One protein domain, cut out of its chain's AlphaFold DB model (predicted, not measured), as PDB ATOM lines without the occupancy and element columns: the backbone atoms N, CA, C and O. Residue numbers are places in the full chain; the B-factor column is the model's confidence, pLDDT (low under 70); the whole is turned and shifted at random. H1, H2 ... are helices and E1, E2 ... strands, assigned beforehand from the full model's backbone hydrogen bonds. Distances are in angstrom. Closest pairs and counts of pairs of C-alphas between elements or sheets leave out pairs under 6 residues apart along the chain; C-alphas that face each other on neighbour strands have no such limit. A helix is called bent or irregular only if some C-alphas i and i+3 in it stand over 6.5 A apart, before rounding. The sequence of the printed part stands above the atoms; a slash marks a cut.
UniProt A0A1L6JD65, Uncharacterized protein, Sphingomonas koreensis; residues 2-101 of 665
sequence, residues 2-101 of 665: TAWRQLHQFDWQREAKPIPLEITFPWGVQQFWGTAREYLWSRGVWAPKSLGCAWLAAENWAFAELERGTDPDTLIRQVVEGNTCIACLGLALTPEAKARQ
ATOM      1  N   THR A   2      -5.656 -51.726 -48.241       81.19
ATOM      2  CA  THR A   2      -5.763 -53.148 -48.633       81.19
ATOM      3  C   THR A   2      -4.432 -53.899 -48.520       81.19
ATOM      4  O   THR A   2      -4.366 -54.904 -47.823       81.19
ATOM      5  N   ALA A   3      -3.352 -53.348 -49.086       80.12
ATOM      6  CA  ALA A   3      -2.006 -53.922 -48.971       80.12
ATOM      7  C   ALA A   3      -1.501 -53.981 -47.516       80.12
ATOM      8  O   ALA A   3      -0.890 -54.961 -47.112       80.12
ATOM      9  N   TRP A   4      -1.804 -52.963 -46.699       84.19
ATOM     10  CA  TRP A   4      -1.452 -52.945 -45.273       84.19
ATOM     11  C   TRP A   4      -2.154 -54.073 -44.502       84.19
ATOM     12  O   TRP A   4      -1.505 -54.769 -43.726       84.19
ATOM     13  N   ARG A   5      -3.450 -54.312 -44.763       80.88
ATOM     14  CA  ARG A   5      -4.208 -55.416 -44.149       80.88
ATOM     15  C   ARG A   5      -3.685 -56.782 -44.602       80.88
ATOM     16  O   ARG A   5      -3.553 -57.667 -43.769       80.88
ATOM     17  N   GLN A   6      -3.353 -56.930 -45.886       80.38
ATOM     18  CA  GLN A   6      -2.748 -58.153 -46.427       80.38
ATOM     19  C   GLN A   6      -1.386 -58.437 -45.785       80.38
ATOM     20  O   GLN A   6      -1.149 -59.549 -45.338       80.38
ATOM     21  N   LEU A   7      -0.512 -57.434 -45.654       77.50
ATOM     22  CA  LEU A   7       0.797 -57.598 -45.010       77.50
ATOM     23  C   LEU A   7       0.678 -58.071 -43.555       77.50
ATOM     24  O   LEU A   7       1.419 -58.958 -43.151       77.50
ATOM     25  N   HIS A   8      -0.294 -57.551 -42.799       76.19
ATOM     26  CA  HIS A   8      -0.542 -57.992 -41.421       76.19
ATOM     27  C   HIS A   8      -1.175 -59.391 -41.327       76.19
ATOM     28  O   HIS A   8      -1.129 -59.998 -40.265       76.19
ATOM     29  N   GLN A   9      -1.735 -59.933 -42.418       70.44
ATOM     30  CA  GLN A   9      -2.161 -61.339 -42.487       70.44
ATOM     31  C   GLN A   9      -0.987 -62.301 -42.727       70.44
ATOM     32  O   GLN A   9      -1.106 -63.480 -42.409       70.44
ATOM     33  N   PHE A  10       0.131 -61.815 -43.277       68.38
ATOM     34  CA  PHE A  10       1.332 -62.608 -43.571       68.38
ATOM     35  C   PHE A  10       2.475 -62.392 -42.559       68.38
ATOM     36  O   PHE A  10       3.546 -62.985 -42.704       68.38
ATOM     37  N   ASP A  11       2.269 -61.554 -41.537       66.38
ATOM     38  CA  ASP A  11       3.257 -61.283 -40.487       66.38
ATOM     39  C   ASP A  11       3.289 -62.421 -39.448       66.38
ATOM     40  O   ASP A  11       2.594 -62.412 -38.430       66.38
ATOM     41  N   TRP A  12       4.114 -63.428 -39.739       54.00
ATOM     42  CA  TRP A  12       4.326 -64.638 -38.936       54.00
ATOM     43  C   TRP A  12       4.942 -64.385 -37.551       54.00
ATOM     44  O   TRP A  12       4.936 -65.288 -36.722       54.00
ATOM     45  N   GLN A  13       5.483 -63.189 -37.282       55.66
ATOM     46  CA  GLN A  13       6.096 -62.874 -35.987       55.66
ATOM     47  C   GLN A  13       5.112 -62.312 -34.960       55.66
ATOM     48  O   GLN A  13       5.412 -62.338 -33.767       55.66
ATOM     49  N   ARG A  14       3.973 -61.756 -35.394       59.66
ATOM     50  CA  ARG A  14       3.073 -61.004 -34.505       59.66
ATOM     51  C   ARG A  14       1.709 -61.645 -34.275       59.66
ATOM     52  O   ARG A  14       1.057 -61.217 -33.330       59.66
ATOM     53  N   GLU A  15       1.280 -62.612 -35.098       58.16
ATOM     54  CA  GLU A  15      -0.018 -63.336 -35.024       58.16
ATOM     55  C   GLU A  15      -1.250 -62.462 -34.664       58.16
ATOM     56  O   GLU A  15      -2.275 -62.945 -34.184       58.16
ATOM     57  N   ALA A  16      -1.186 -61.149 -34.899       61.97
ATOM     58  CA  ALA A  16      -2.184 -60.200 -34.432       61.97
ATOM     59  C   ALA A  16      -3.188 -59.912 -35.549       61.97
ATOM     60  O   ALA A  16      -2.824 -59.435 -36.624       61.97
ATOM     61  N   LYS A  17      -4.474 -60.161 -35.287       75.19
ATOM     62  CA  LYS A  17      -5.565 -59.830 -36.210       75.19
ATOM     63  C   LYS A  17      -5.854 -58.320 -36.147       75.19
ATOM     64  O   LYS A  17      -6.252 -57.849 -35.082       75.19
ATOM     65  N   PRO A  18      -5.711 -57.552 -37.246       78.69
ATOM     66  CA  PRO A  18      -6.044 -56.130 -37.242       78.69
ATOM     67  C   PRO A  18      -7.531 -55.913 -36.939       78.69
ATOM     68  O   PRO A  18      -8.386 -56.553 -37.555       78.69
ATOM     69  N   ILE A  19      -7.827 -54.989 -36.028       84.25
ATOM     70  CA  ILE A  19      -9.185 -54.554 -35.677       84.25
ATOM     71  C   ILE A  19      -9.355 -53.118 -36.203       84.25
ATOM     72  O   ILE A  19      -8.426 -52.320 -36.043       84.25
ATOM     73  N   PRO A  20     -10.476 -52.779 -36.865       89.00
ATOM     74  CA  PRO A  20     -10.729 -51.408 -37.292       89.00
ATOM     75  C   PRO A  20     -11.056 -50.505 -36.101       89.00
ATOM     76  O   PRO A  20     -11.664 -50.940 -35.127       89.00
ATOM     77  N   LEU A  21     -10.711 -49.225 -36.220       89.81
ATOM     78  CA  LEU A  21     -11.249 -48.171 -35.372       89.81
ATOM     79  C   LEU A  21     -12.611 -47.743 -35.929       89.81
ATOM     80  O   LEU A  21     -12.687 -47.269 -37.063       89.81
ATOM     81  N   GLU A  22     -13.667 -47.905 -35.140       91.94
ATOM     82  CA  GLU A  22     -15.014 -47.434 -35.468       91.94
ATOM     83  C   GLU A  22     -15.264 -46.072 -34.821       91.94
ATOM     84  O   GLU A  22     -15.110 -45.920 -33.610       91.94
ATOM     85  N   ILE A  23     -15.635 -45.078 -35.631       89.81
ATOM     86  CA  ILE A  23     -15.996 -43.736 -35.163       89.81
ATOM     87  C   ILE A  23     -17.406 -43.415 -35.650       89.81
ATOM     88  O   ILE A  23     -17.717 -43.567 -36.836       89.81
ATOM     89  N   THR A  24     -18.249 -42.954 -34.729       91.25
ATOM     90  CA  THR A  24     -19.602 -42.478 -35.017       91.25
ATOM     91  C   THR A  24     -19.554 -40.996 -35.375       91.25
ATOM     92  O   THR A  24     -19.274 -40.166 -34.515       91.25
ATOM     93  N   PHE A  25     -19.843 -40.665 -36.632       86.56
ATOM     94  CA  PHE A  25     -20.045 -39.288 -37.088       86.56
ATOM     95  C   PHE A  25     -21.544 -38.952 -37.146       86.56
ATOM     96  O   PHE A  25     -22.366 -39.873 -37.213       86.56
ATOM     97  N   PRO A  26     -21.930 -37.661 -37.219       86.00
ATOM     98  CA  PRO A  26     -23.328 -37.254 -37.412       86.00
ATOM     99  C   PRO A  26     -24.008 -37.866 -38.651       86.00
ATOM    100  O   PRO A  26     -25.229 -37.968 -38.700       86.00
ATOM    101  N   TRP A  27     -23.229 -38.300 -39.650       88.00
ATOM    102  CA  TRP A  27     -23.711 -38.937 -40.884       88.00
ATOM    103  C   TRP A  27     -23.543 -40.466 -40.921       88.00
ATOM    104  O   TRP A  27     -23.795 -41.080 -41.957       88.00
ATOM    105  N   GLY A  28     -23.135 -41.097 -39.817       89.50
ATOM    106  CA  GLY A  28     -23.050 -42.555 -39.693       89.50
ATOM    107  C   GLY A  28     -21.724 -43.068 -39.133       89.50
ATOM    108  O   GLY A  28     -20.779 -42.318 -38.887       89.50
ATOM    109  N   VAL A  29     -21.661 -44.384 -38.921       91.56
ATOM    110  CA  VAL A  29     -20.470 -45.072 -38.403       91.56
ATOM    111  C   VAL A  29     -19.509 -45.389 -39.549       91.56
ATOM    112  O   VAL A  29     -19.914 -45.958 -40.562       91.56
ATOM    113  N   GLN A  30     -18.229 -45.046 -39.381       93.25
ATOM    114  CA  GLN A  30     -17.168 -45.332 -40.352       93.25
ATOM    115  C   GLN A  30     -16.004 -46.099 -39.712       93.25
ATOM    116  O   GLN A  30     -15.682 -45.905 -38.540       93.25
ATOM    117  N   GLN A  31     -15.368 -46.969 -40.504       93.12
ATOM    118  CA  GLN A  31     -14.257 -47.824 -40.080       93.12
ATOM    119  C   GLN A  31     -12.923 -47.368 -40.672       93.12
ATOM    120  O   GLN A  31     -12.738 -47.349 -41.895       93.12
ATOM    121  N   PHE A  32     -11.945 -47.134 -39.802       93.19
ATOM    122  CA  PHE A  32     -10.586 -46.751 -40.171       93.19
ATOM    123  C   PHE A  32      -9.587 -47.828 -39.780       93.19
ATOM    124  O   PHE A  32      -9.699 -48.492 -38.753       93.19
ATOM    125  N   TRP A  33      -8.577 -47.998 -40.621       90.88
ATOM    126  CA  TRP A  33      -7.558 -49.022 -40.470       90.88
ATOM    127  C   TRP A  33      -6.182 -48.368 -40.389       90.88
ATOM    128  O   TRP A  33      -5.889 -47.423 -41.129       90.88
ATOM    129  N   GLY A  34      -5.323 -48.924 -39.545       87.56
ATOM    130  CA  GLY A  34      -3.945 -48.487 -39.346       87.56
ATOM    131  C   GLY A  34      -3.595 -48.413 -37.863       87.56
ATOM    132  O   GLY A  34      -4.458 -48.568 -37.004       87.56
ATOM    133  N   THR A  35      -2.320 -48.192 -37.567       83.44
ATOM    134  CA  THR A  35      -1.823 -47.981 -36.201       83.44
ATOM    135  C   THR A  35      -1.467 -46.513 -35.980       83.44
ATOM    136  O   THR A  35      -1.593 -45.683 -36.883       83.44
ATOM    137  N   ALA A  36      -0.938 -46.192 -34.796       79.38
ATOM    138  CA  ALA A  36      -0.337 -44.890 -34.513       79.38
ATOM    139  C   ALA A  36       0.707 -44.470 -35.571       79.38
ATOM    140  O   ALA A  36       0.848 -43.285 -35.862       79.38
ATOM    141  N   ARG A  37       1.402 -45.434 -36.198       82.88
ATOM    142  CA  ARG A  37       2.361 -45.148 -37.271       82.88
ATOM    143  C   ARG A  37       1.683 -44.598 -38.523       82.88
ATOM    144  O   ARG A  37       2.164 -43.619 -39.081       82.88
ATOM    145  N   GLU A  38       0.597 -45.226 -38.969       88.06
ATOM    146  CA  GLU A  38      -0.163 -44.783 -40.143       88.06
ATOM    147  C   GLU A  38      -0.921 -43.481 -39.873       88.06
ATOM    148  O   GLU A  38      -1.021 -42.647 -40.765       88.06
ATOM    149  N   TYR A  39      -1.405 -43.265 -38.647       85.44
ATOM    150  CA  TYR A  39      -2.062 -42.012 -38.255       85.44
ATOM    151  C   TYR A  39      -1.162 -40.791 -38.509       85.44
ATOM    152  O   TYR A  39      -1.598 -39.776 -39.059       85.44
ATOM    153  N   LEU A  40       0.131 -40.938 -38.208       81.31
ATOM    154  CA  LEU A  40       1.144 -39.898 -38.375       81.31
ATOM    155  C   LEU A  40       1.575 -39.647 -39.830       81.31
ATOM    156  O   LEU A  40       2.302 -38.686 -40.090       81.31
ATOM    157  N   TRP A  41       1.088 -40.431 -40.799       87.88
ATOM    158  CA  TRP A  41       1.370 -40.180 -42.217       87.88
ATOM    159  C   TRP A  41       0.816 -38.844 -42.705       87.88
ATOM    160  O   TRP A  41       1.438 -38.217 -43.562       87.88
ATOM    161  N   SER A  42      -0.302 -38.393 -42.126       80.75
ATOM    162  CA  SER A  42      -0.880 -37.066 -42.382       80.75
ATOM    163  C   SER A  42       0.081 -35.920 -42.058       80.75
ATOM    164  O   SER A  42       0.009 -34.868 -42.676       80.75
ATOM    165  N   ARG A  43       1.032 -36.148 -41.142       77.56
ATOM    166  CA  ARG A  43       2.053 -35.182 -40.712       77.56
ATOM    167  C   ARG A  43       3.395 -35.367 -41.421       77.56
ATOM    168  O   ARG A  43       4.407 -34.828 -40.987       77.56
ATOM    169  N   GLY A  44       3.440 -36.190 -42.470       75.81
ATOM    170  CA  GLY A  44       4.676 -36.521 -43.183       75.81
ATOM    171  C   GLY A  44       5.648 -37.401 -42.386       75.81
ATOM    172  O   GLY A  44       6.777 -37.621 -42.826       75.81
ATOM    173  N   VAL A  45       5.232 -37.943 -41.236       77.56
ATOM    174  CA  VAL A  45       6.082 -38.748 -40.349       77.56
ATOM    175  C   VAL A  45       5.910 -40.235 -40.676       77.56
ATOM    176  O   VAL A  45       4.796 -40.743 -40.776       77.56
ATOM    177  N   TRP A  46       7.026 -40.947 -40.874       76.62
ATOM    178  CA  TRP A  46       7.098 -42.390 -41.189       76.62
ATOM    179  C   TRP A  46       6.348 -42.869 -42.443       76.62
ATOM    180  O   TRP A  46       6.324 -44.077 -42.709       76.62
ATOM    181  N   ALA A  47       5.779 -41.950 -43.222       82.56
ATOM    182  CA  ALA A  47       5.157 -42.229 -44.505       82.56
ATOM    183  C   ALA A  47       6.220 -42.440 -45.598       82.56
ATOM    184  O   ALA A  47       7.254 -41.762 -45.609       82.56
ATOM    185  N   PRO A  48       5.967 -43.318 -46.583       84.75
ATOM    186  CA  PRO A  48       6.670 -43.265 -47.859       84.75
ATOM    187  C   PRO A  48       6.584 -41.852 -48.445       84.75
ATOM    188  O   PRO A  48       5.517 -41.240 -48.415       84.75
ATOM    189  N   LYS A  49       7.688 -41.335 -48.998       78.94
ATOM    190  CA  LYS A  49       7.799 -39.925 -49.421       78.94
ATOM    191  C   LYS A  49       6.650 -39.460 -50.322       78.94
ATOM    192  O   LYS A  49       6.149 -38.359 -50.134       78.94
ATOM    193  N   SER A  50       6.202 -40.302 -51.254       84.25
ATOM    194  CA  SER A  50       5.074 -40.005 -52.145       84.25
ATOM    195  C   SER A  50       3.750 -39.825 -51.395       84.25
ATOM    196  O   SER A  50       3.017 -38.883 -51.675       84.25
ATOM    197  N   LEU A  51       3.466 -40.684 -50.412       83.38
ATOM    198  CA  LEU A  51       2.279 -40.571 -49.562       83.38
ATOM    199  C   LEU A  51       2.378 -39.372 -48.618       83.38
ATOM    200  O   LEU A  51       1.400 -38.653 -48.469       83.38
ATOM    201  N   GLY A  52       3.553 -39.122 -48.034       79.56
ATOM    202  CA  GLY A  52       3.786 -37.932 -47.213       79.56
ATOM    203  C   GLY A  52       3.542 -36.637 -47.993       79.56
ATOM    204  O   GLY A  52       2.834 -35.761 -47.512       79.56
ATOM    205  N   CYS A  53       4.040 -36.543 -49.234       83.25
ATOM    206  CA  CYS A  53       3.784 -35.386 -50.099       83.25
ATOM    207  C   CYS A  53       2.295 -35.236 -50.443       83.25
ATOM    208  O   CYS A  53       1.784 -34.121 -50.440       83.25
ATOM    209  N   ALA A  54       1.593 -36.340 -50.719       87.25
ATOM    210  CA  ALA A  54       0.163 -36.308 -51.020       87.25
ATOM    211  C   ALA A  54      -0.672 -35.831 -49.819       87.25
ATOM    212  O   ALA A  54      -1.579 -35.023 -49.994       87.25
ATOM    213  N   TRP A  55      -0.341 -36.281 -48.605       87.56
ATOM    214  CA  TRP A  55      -1.016 -35.830 -47.388       87.56
ATOM    215  C   TRP A  55      -0.745 -34.360 -47.069       87.56
ATOM    216  O   TRP A  55      -1.687 -33.641 -46.763       87.56
ATOM    217  N   LEU A  56       0.497 -33.893 -47.212       82.06
ATOM    218  CA  LEU A  56       0.835 -32.477 -47.026       82.06
ATOM    219  C   LEU A  56       0.170 -31.583 -48.083       82.06
ATOM    220  O   LEU A  56      -0.272 -30.480 -47.776       82.06
ATOM    221  N   ALA A  57       0.048 -32.055 -49.327       87.75
ATOM    222  CA  ALA A  57      -0.697 -31.344 -50.362       87.75
ATOM    223  C   ALA A  57      -2.202 -31.280 -50.047       87.75
ATOM    224  O   ALA A  57      -2.822 -30.242 -50.266       87.75
ATOM    225  N   ALA A  58      -2.777 -32.359 -49.506       87.38
ATOM    226  CA  ALA A  58      -4.166 -32.391 -49.055       87.38
ATOM    227  C   ALA A  58      -4.403 -31.489 -47.827       87.38
ATOM    228  O   ALA A  58      -5.432 -30.829 -47.751       87.38
ATOM    229  N   GLU A  59      -3.439 -31.402 -46.909       84.38
ATOM    230  CA  GLU A  59      -3.450 -30.459 -45.780       84.38
ATOM    231  C   GLU A  59      -3.407 -29.010 -46.264       84.38
ATOM    232  O   GLU A  59      -4.242 -28.195 -45.874       84.38
ATOM    233  N   ASN A  60      -2.511 -28.702 -47.202       83.81
ATOM    234  CA  ASN A  60      -2.446 -27.379 -47.813       83.81
ATOM    235  C   ASN A  60      -3.738 -27.016 -48.570       83.81
ATOM    236  O   ASN A  60      -4.194 -25.878 -48.511       83.81
ATOM    237  N   TRP A  61      -4.355 -27.980 -49.261       90.12
ATOM    238  CA  TRP A  61      -5.661 -27.789 -49.895       90.12
ATOM    239  C   TRP A  61      -6.758 -27.496 -48.864       90.12
ATOM    240  O   TRP A  61      -7.482 -26.516 -49.025       90.12
ATOM    241  N   ALA A  62      -6.844 -28.279 -47.784       84.75
ATOM    242  CA  ALA A  62      -7.826 -28.055 -46.725       84.75
ATOM    243  C   ALA A  62      -7.662 -26.662 -46.088       84.75
ATOM    244  O   ALA A  62      -8.650 -25.971 -45.845       84.75
ATOM    245  N   PHE A  63      -6.422 -26.201 -45.891       81.94
ATOM    246  CA  PHE A  63      -6.157 -24.842 -45.417       81.94
ATOM    247  C   PHE A  63      -6.595 -23.753 -46.395       81.94
ATOM    248  O   PHE A  63      -7.133 -22.741 -45.943       81.94
ATOM    249  N   ALA A  64      -6.392 -23.954 -47.696       83.06
ATOM    250  CA  ALA A  64      -6.825 -23.007 -48.719       83.06
ATOM    251  C   ALA A  64      -8.357 -22.933 -48.833       83.06
ATOM    252  O   ALA A  64      -8.901 -21.864 -49.093       83.06
ATOM    253  N   GLU A  65      -9.069 -24.042 -48.625       83.62
ATOM    254  CA  GLU A  65     -10.537 -24.055 -48.619       83.62
ATOM    255  C   GLU A  65     -11.124 -23.359 -47.386       83.62
ATOM    256  O   GLU A  65     -12.105 -22.627 -47.501       83.62
ATOM    257  N   LEU A  66     -10.489 -23.494 -46.219       78.69
ATOM    258  CA  LEU A  66     -10.877 -22.716 -45.037       78.69
ATOM    259  C   LEU A  66     -10.674 -21.219 -45.243       78.69
ATOM    260  O   LEU A  66     -11.527 -20.424 -44.867       78.69
ATOM    261  N   GLU A  67      -9.572 -20.826 -45.882       77.62
ATOM    262  CA  GLU A  67      -9.322 -19.424 -46.246       77.62
ATOM    263  C   GLU A  67     -10.354 -18.884 -47.248       77.62
ATOM    264  O   GLU A  67     -10.576 -17.677 -47.314       77.62
ATOM    265  N   ARG A  68     -11.027 -19.767 -47.994       82.88
ATOM    266  CA  ARG A  68     -12.151 -19.430 -48.883       82.88
ATOM    267  C   ARG A  68     -13.509 -19.420 -48.174       82.88
ATOM    268  O   ARG A  68     -14.504 -19.094 -48.816       82.88
ATOM    269  N   GLY A  69     -13.556 -19.733 -46.878       80.19
ATOM    270  CA  GLY A  69     -14.775 -19.725 -46.067       80.19
ATOM    271  C   GLY A  69     -15.596 -21.015 -46.133       80.19
ATOM    272  O   GLY A  69     -16.778 -20.993 -45.795       80.19
ATOM    273  N   THR A  70     -15.012 -22.130 -46.578       81.69
ATOM    274  CA  THR A  70     -15.703 -23.426 -46.583       81.69
ATOM    275  C   THR A  70     -15.900 -23.933 -45.149       81.69
ATOM    276  O   THR A  70     -14.971 -23.915 -44.343       81.69
ATOM    277  N   ASP A  71     -17.111 -24.405 -44.842       82.00
ATOM    278  CA  ASP A  71     -17.489 -24.922 -43.523       82.00
ATOM    279  C   ASP A  71     -16.574 -26.086 -43.057       82.00
ATOM    280  O   ASP A  71     -16.382 -27.053 -43.812       82.00
ATOM    281  N   PRO A  72     -16.008 -26.028 -41.829       82.00
ATOM    282  CA  PRO A  72     -15.118 -27.065 -41.309       82.00
ATOM    283  C   PRO A  72     -15.737 -28.467 -41.285       82.00
ATOM    284  O   PRO A  72     -15.050 -29.421 -41.650       82.00
ATOM    285  N   ASP A  73     -17.017 -28.609 -40.930       83.25
ATOM    286  CA  ASP A  73     -17.691 -29.917 -40.871       83.25
ATOM    287  C   ASP A  73     -17.840 -30.532 -42.267       83.25
ATOM    288  O   ASP A  73     -17.631 -31.735 -42.471       83.25
ATOM    289  N   THR A  74     -18.118 -29.690 -43.261       85.50
ATOM    290  CA  THR A  74     -18.152 -30.069 -44.675       85.50
ATOM    291  C   THR A  74     -16.783 -30.555 -45.162       85.50
ATOM    292  O   THR A  74     -16.702 -31.585 -45.837       85.50
ATOM    293  N   LEU A  75     -15.696 -29.871 -44.791       87.06
ATOM    294  CA  LEU A  75     -14.331 -30.286 -45.142       87.06
ATOM    295  C   LEU A  75     -13.918 -31.579 -44.435       87.06
ATOM    296  O   LEU A  75     -13.353 -32.471 -45.069       87.06
ATOM    297  N   ILE A  76     -14.242 -31.716 -43.146       87.69
ATOM    298  CA  ILE A  76     -14.021 -32.944 -42.376       87.69
ATOM    299  C   ILE A  76     -14.708 -34.111 -43.076       87.69
ATOM    300  O   ILE A  76     -14.063 -35.128 -43.344       87.69
ATOM    301  N   ARG A  77     -15.983 -33.946 -43.444       89.06
ATOM    302  CA  ARG A  77     -16.746 -34.959 -44.172       89.06
ATOM    303  C   ARG A  77     -16.087 -35.322 -45.503       89.06
ATOM    304  O   ARG A  77     -15.880 -36.507 -45.746       89.06
ATOM    305  N   GLN A  78     -15.684 -34.345 -46.317       89.50
ATOM    306  CA  GLN A  78     -14.999 -34.592 -47.597       89.50
ATOM    307  C   GLN A  78     -13.673 -35.354 -47.445       89.50
ATOM    308  O   GLN A  78     -13.306 -36.135 -48.321       89.50
ATOM    309  N   VAL A  79     -12.953 -35.148 -46.340       89.06
ATOM    310  CA  VAL A  79     -11.677 -35.824 -46.062       89.06
ATOM    311  C   VAL A  79     -11.872 -37.276 -45.611       89.06
ATOM    312  O   VAL A  79     -11.066 -38.147 -45.964       89.06
ATOM    313  N   VAL A  80     -12.905 -37.548 -44.806       90.38
ATOM    314  CA  VAL A  80     -13.096 -38.870 -44.186       90.38
ATOM    315  C   VAL A  80     -14.041 -39.784 -44.966       90.38
ATOM    316  O   VAL A  80     -13.842 -40.997 -44.939       90.38
ATOM    317  N   GLU A  81     -15.041 -39.240 -45.666       88.38
ATOM    318  CA  GLU A  81     -16.080 -40.020 -46.350       88.38
ATOM    319  C   GLU A  81     -15.481 -40.874 -47.480       88.38
ATOM    320  O   GLU A  81     -14.762 -40.400 -48.359       88.38
ATOM    321  N   GLY A  82     -15.733 -42.184 -47.423       84.94
ATOM    322  CA  GLY A  82     -15.170 -43.156 -48.368       84.94
ATOM    323  C   GLY A  82     -13.695 -43.511 -48.125       84.94
ATOM    324  O   GLY A  82     -13.159 -44.386 -48.813       84.94
ATOM    325  N   ASN A  83     -13.034 -42.903 -47.131       89.44
ATOM    326  CA  ASN A  83     -11.661 -43.227 -46.760       89.44
ATOM    327  C   ASN A  83     -11.624 -44.231 -45.603       89.44
ATOM    328  O   ASN A  83     -12.322 -44.106 -44.606       89.44
ATOM    329  N   THR A  84     -10.760 -45.236 -45.719       90.50
ATOM    330  CA  THR A  84     -10.605 -46.289 -44.700       90.50
ATOM    331  C   THR A  84      -9.236 -46.251 -44.022       90.50
ATOM    332  O   THR A  84      -8.884 -47.173 -43.289       90.50
ATOM    333  N   CYS A  85      -8.413 -45.236 -44.297       90.81
ATOM    334  CA  CYS A  85      -7.083 -45.071 -43.718       90.81
ATOM    335  C   CYS A  85      -7.130 -44.167 -42.489       90.81
ATOM    336  O   CYS A  85      -7.582 -43.038 -42.590       90.81
ATOM    337  N   ILE A  86      -6.571 -44.609 -41.361       90.50
ATOM    338  CA  ILE A  86      -6.527 -43.811 -40.125       90.50
ATOM    339  C   ILE A  86      -5.768 -42.476 -40.285       90.50
ATOM    340  O   ILE A  86      -6.001 -41.544 -39.524       90.50
ATOM    341  N   ALA A  87      -4.905 -42.346 -41.300       88.62
ATOM    342  CA  ALA A  87      -4.211 -41.098 -41.620       88.62
ATOM    343  C   ALA A  87      -5.172 -39.947 -41.970       88.62
ATOM    344  O   ALA A  87      -4.873 -38.803 -41.639       88.62
ATOM    345  N   CYS A  88      -6.333 -40.222 -42.589       90.00
ATOM    346  CA  CYS A  88      -7.280 -39.157 -42.938       90.00
ATOM    347  C   CYS A  88      -7.852 -38.460 -41.699       90.00
ATOM    348  O   CYS A  88      -8.152 -37.274 -41.764       90.00
ATOM    349  N   LEU A  89      -7.922 -39.151 -40.556       88.12
ATOM    350  CA  LEU A  89      -8.370 -38.564 -39.293       88.12
ATOM    351  C   LEU A  89      -7.395 -37.497 -38.780       88.12
ATOM    352  O   LEU A  89      -7.817 -36.493 -38.222       88.12
ATOM    353  N   GLY A  90      -6.088 -37.684 -38.997       83.50
ATOM    354  CA  GLY A  90      -5.082 -36.679 -38.646       83.50
ATOM    355  C   GLY A  90      -5.203 -35.405 -39.488       83.50
ATOM    356  O   GLY A  90      -5.013 -34.312 -38.958       83.50
ATOM    357  N   LEU A  91      -5.585 -35.546 -40.764       83.31
ATOM    358  CA  LEU A  91      -5.906 -34.429 -41.658       83.31
ATOM    359  C   LEU A  91      -7.235 -33.758 -41.269       83.31
ATOM    360  O   LEU A  91      -7.306 -32.535 -41.232       83.31
ATOM    361  N   ALA A  92      -8.261 -34.538 -40.922       85.25
ATOM    362  CA  ALA A  92      -9.577 -34.035 -40.526       85.25
ATOM    363  C   ALA A  92      -9.547 -33.156 -39.261       85.25
ATOM    364  O   ALA A  92     -10.398 -32.297 -39.096       85.25
ATOM    365  N   LEU A  93      -8.544 -33.304 -38.393       79.75
ATOM    366  CA  LEU A  93      -8.372 -32.450 -37.208       79.75
ATOM    367  C   LEU A  93      -7.746 -31.074 -37.514       79.75
ATOM    368  O   LEU A  93      -7.706 -30.204 -36.646       79.75
ATOM    369  N   THR A  94      -7.208 -30.864 -38.719       74.00
ATOM    370  CA  THR A  94      -6.498 -29.622 -39.077       74.00
ATOM    371  C   THR A  94      -7.407 -28.399 -39.256       74.00
ATOM    372  O   THR A  94      -7.012 -27.330 -38.782       74.00
ATOM    373  N   PRO A  95      -8.619 -28.507 -39.842       68.19
ATOM    374  CA  PRO A  95      -9.505 -27.362 -40.018       68.19
ATOM    375  C   PRO A  95     -10.034 -26.795 -38.705       68.19
ATOM    376  O   PRO A  95      -9.970 -25.590 -38.467       68.19
ATOM    377  N   GLU A  96     -10.479 -27.681 -37.819       66.81
ATOM    378  CA  GLU A  96     -10.999 -27.345 -36.495       66.81
ATOM    379  C   GLU A  96      -9.925 -26.682 -35.612       66.81
ATOM    380  O   GLU A  96     -10.198 -25.720 -34.896       66.81
ATOM    381  N   ALA A  97      -8.671 -27.144 -35.698       65.62
ATOM    382  CA  ALA A  97      -7.552 -26.538 -34.979       65.62
ATOM    383  C   ALA A  97      -7.209 -25.123 -35.485       65.62
ATOM    384  O   ALA A  97      -6.905 -24.251 -34.672       65.62
ATOM    385  N   LYS A  98      -7.279 -24.876 -36.804       69.44
ATOM    386  CA  LYS A  98      -7.016 -23.550 -37.395       69.44
ATOM    387  C   LYS A  98      -8.129 -22.549 -37.066       69.44
ATOM    388  O   LYS A  98      -7.817 -21.415 -36.722       69.44
ATOM    389  N   ALA A  99      -9.394 -22.974 -37.100       64.94
ATOM    390  CA  ALA A  99     -10.524 -22.137 -36.682       64.94
ATOM    391  C   ALA A  99     -10.382 -21.698 -35.211       64.94
ATOM    392  O   ALA A  99     -10.371 -20.504 -34.923       64.94
ATOM    393  N   ARG A 100     -10.103 -22.645 -34.300       66.12
ATOM    394  CA  ARG A 100      -9.824 -22.339 -32.883       66.12
ATOM    395  C   ARG A 100      -8.639 -21.390 -32.686       66.12
ATOM    396  O   ARG A 100      -8.632 -20.613 -31.735       66.12
ATOM    397  N   GLN A 101      -7.620 -21.468 -33.542       69.19
ATOM    398  CA  GLN A 101      -6.450 -20.596 -33.460       69.19
ATOM    399  C   GLN A 101      -6.772 -19.151 -33.861       69.19
ATOM    400  O   GLN A 101      -6.267 -18.231 -33.219       69.19
TER     401      GLN A 101
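This is residues 2 to 101 of the 665 residues of an uncharacterized protein of Sphingomonas koreensis (UniProt A0A1L6JD65). Three helices, H3, H4 and H5, lie side by side with their centres in a triangle, and H2 crosses one end of H3 and H5; the strand hairpin E1 and E2 lies to one side of this body, and H1 is set off at the far end of a long link, whose residues 10 to 15 stick out. The printed part has 100 residues, with H1, E1, E2, H2, H3, H4 and H5 in that order: five named helices and two named strands, mostly helix. The two strands are antiparallel. The whole is only just compact, close to loose, with a radius of gyration of the C-alphas of 14.8 A, and its outline is elongated, 49 by 32 by 21 A.

H1, residues 2 to 9, touches no helix. E1, residues 21 to 25, and E2, residues 28 to 32, form an antiparallel hairpin at 153 degrees; N 23 and O 30 are 3.0 A apart and N 21 and O 32 are 2.8 A apart, within hydrogen-bond range. H2, residues 36 to 43, touches residues 51 to 59 of H3, residues 49 to 67, at a steep tilt of 57 degrees, the closest C-alphas being those of Ser 42 and Trp 55, 5.2 A apart. H5, residues 87 to 101, is the hub. Its residues 87 to 91 touch H2 at a steep tilt of 53 degrees, closest at the C-alphas of Tyr 39 and Ala 87, 4.1 A. Its residues 91 to 95 touch H3 at a shallow tilt of 33 degrees, only just short of steep, closest at the C-alphas of Glu 59 and Leu 91, 6.2 A. H4, residues 72 to 80, forms a helical hairpin with H5, opposite ways at a shallow tilt of 12 degrees, closest at the C-alphas of Ile 76 and Ala 92, 4.9 A. H3 and H4 are close but not clearly touching, with closest C-alphas Ala 62 and Leu 75 at 7.1 A. Every O i to N i+4 pair is within hydrogen-bond range in H1, H3 and H4, against 8 of 11 in H5 and 1 of 4 in H2, where 3 of 5 O i to N i+3 pairs are within range.

H1 begins at C-alpha 2, (-5.763, -53.148, -48.633). H3 measures 26.9 A from C-alpha 49 to C-alpha 67. H5 measures 22.2 A and ends at C-alpha 101, (-6.450, -20.596, -33.460). H2 and H5 are irregular, but only just: C-alphas 39 and 42 are 6.55 A apart, and C-alphas 92 and 95 are 6.7 A apart. H1, H2 and H4 measure 10.9, 11.8 and 12.3 A, and E1 and E2 12.6 and 13.2 A.

The two C-alphas farthest apart are those of Trp 12 and Gly 69, 49.3 A. The printed part has no cut. The link from H1 to E1 is long, with 11 residues. The mean pLDDT of the printed part is 81.7, and residues 10 to 16 and 95 to 101 are under 70.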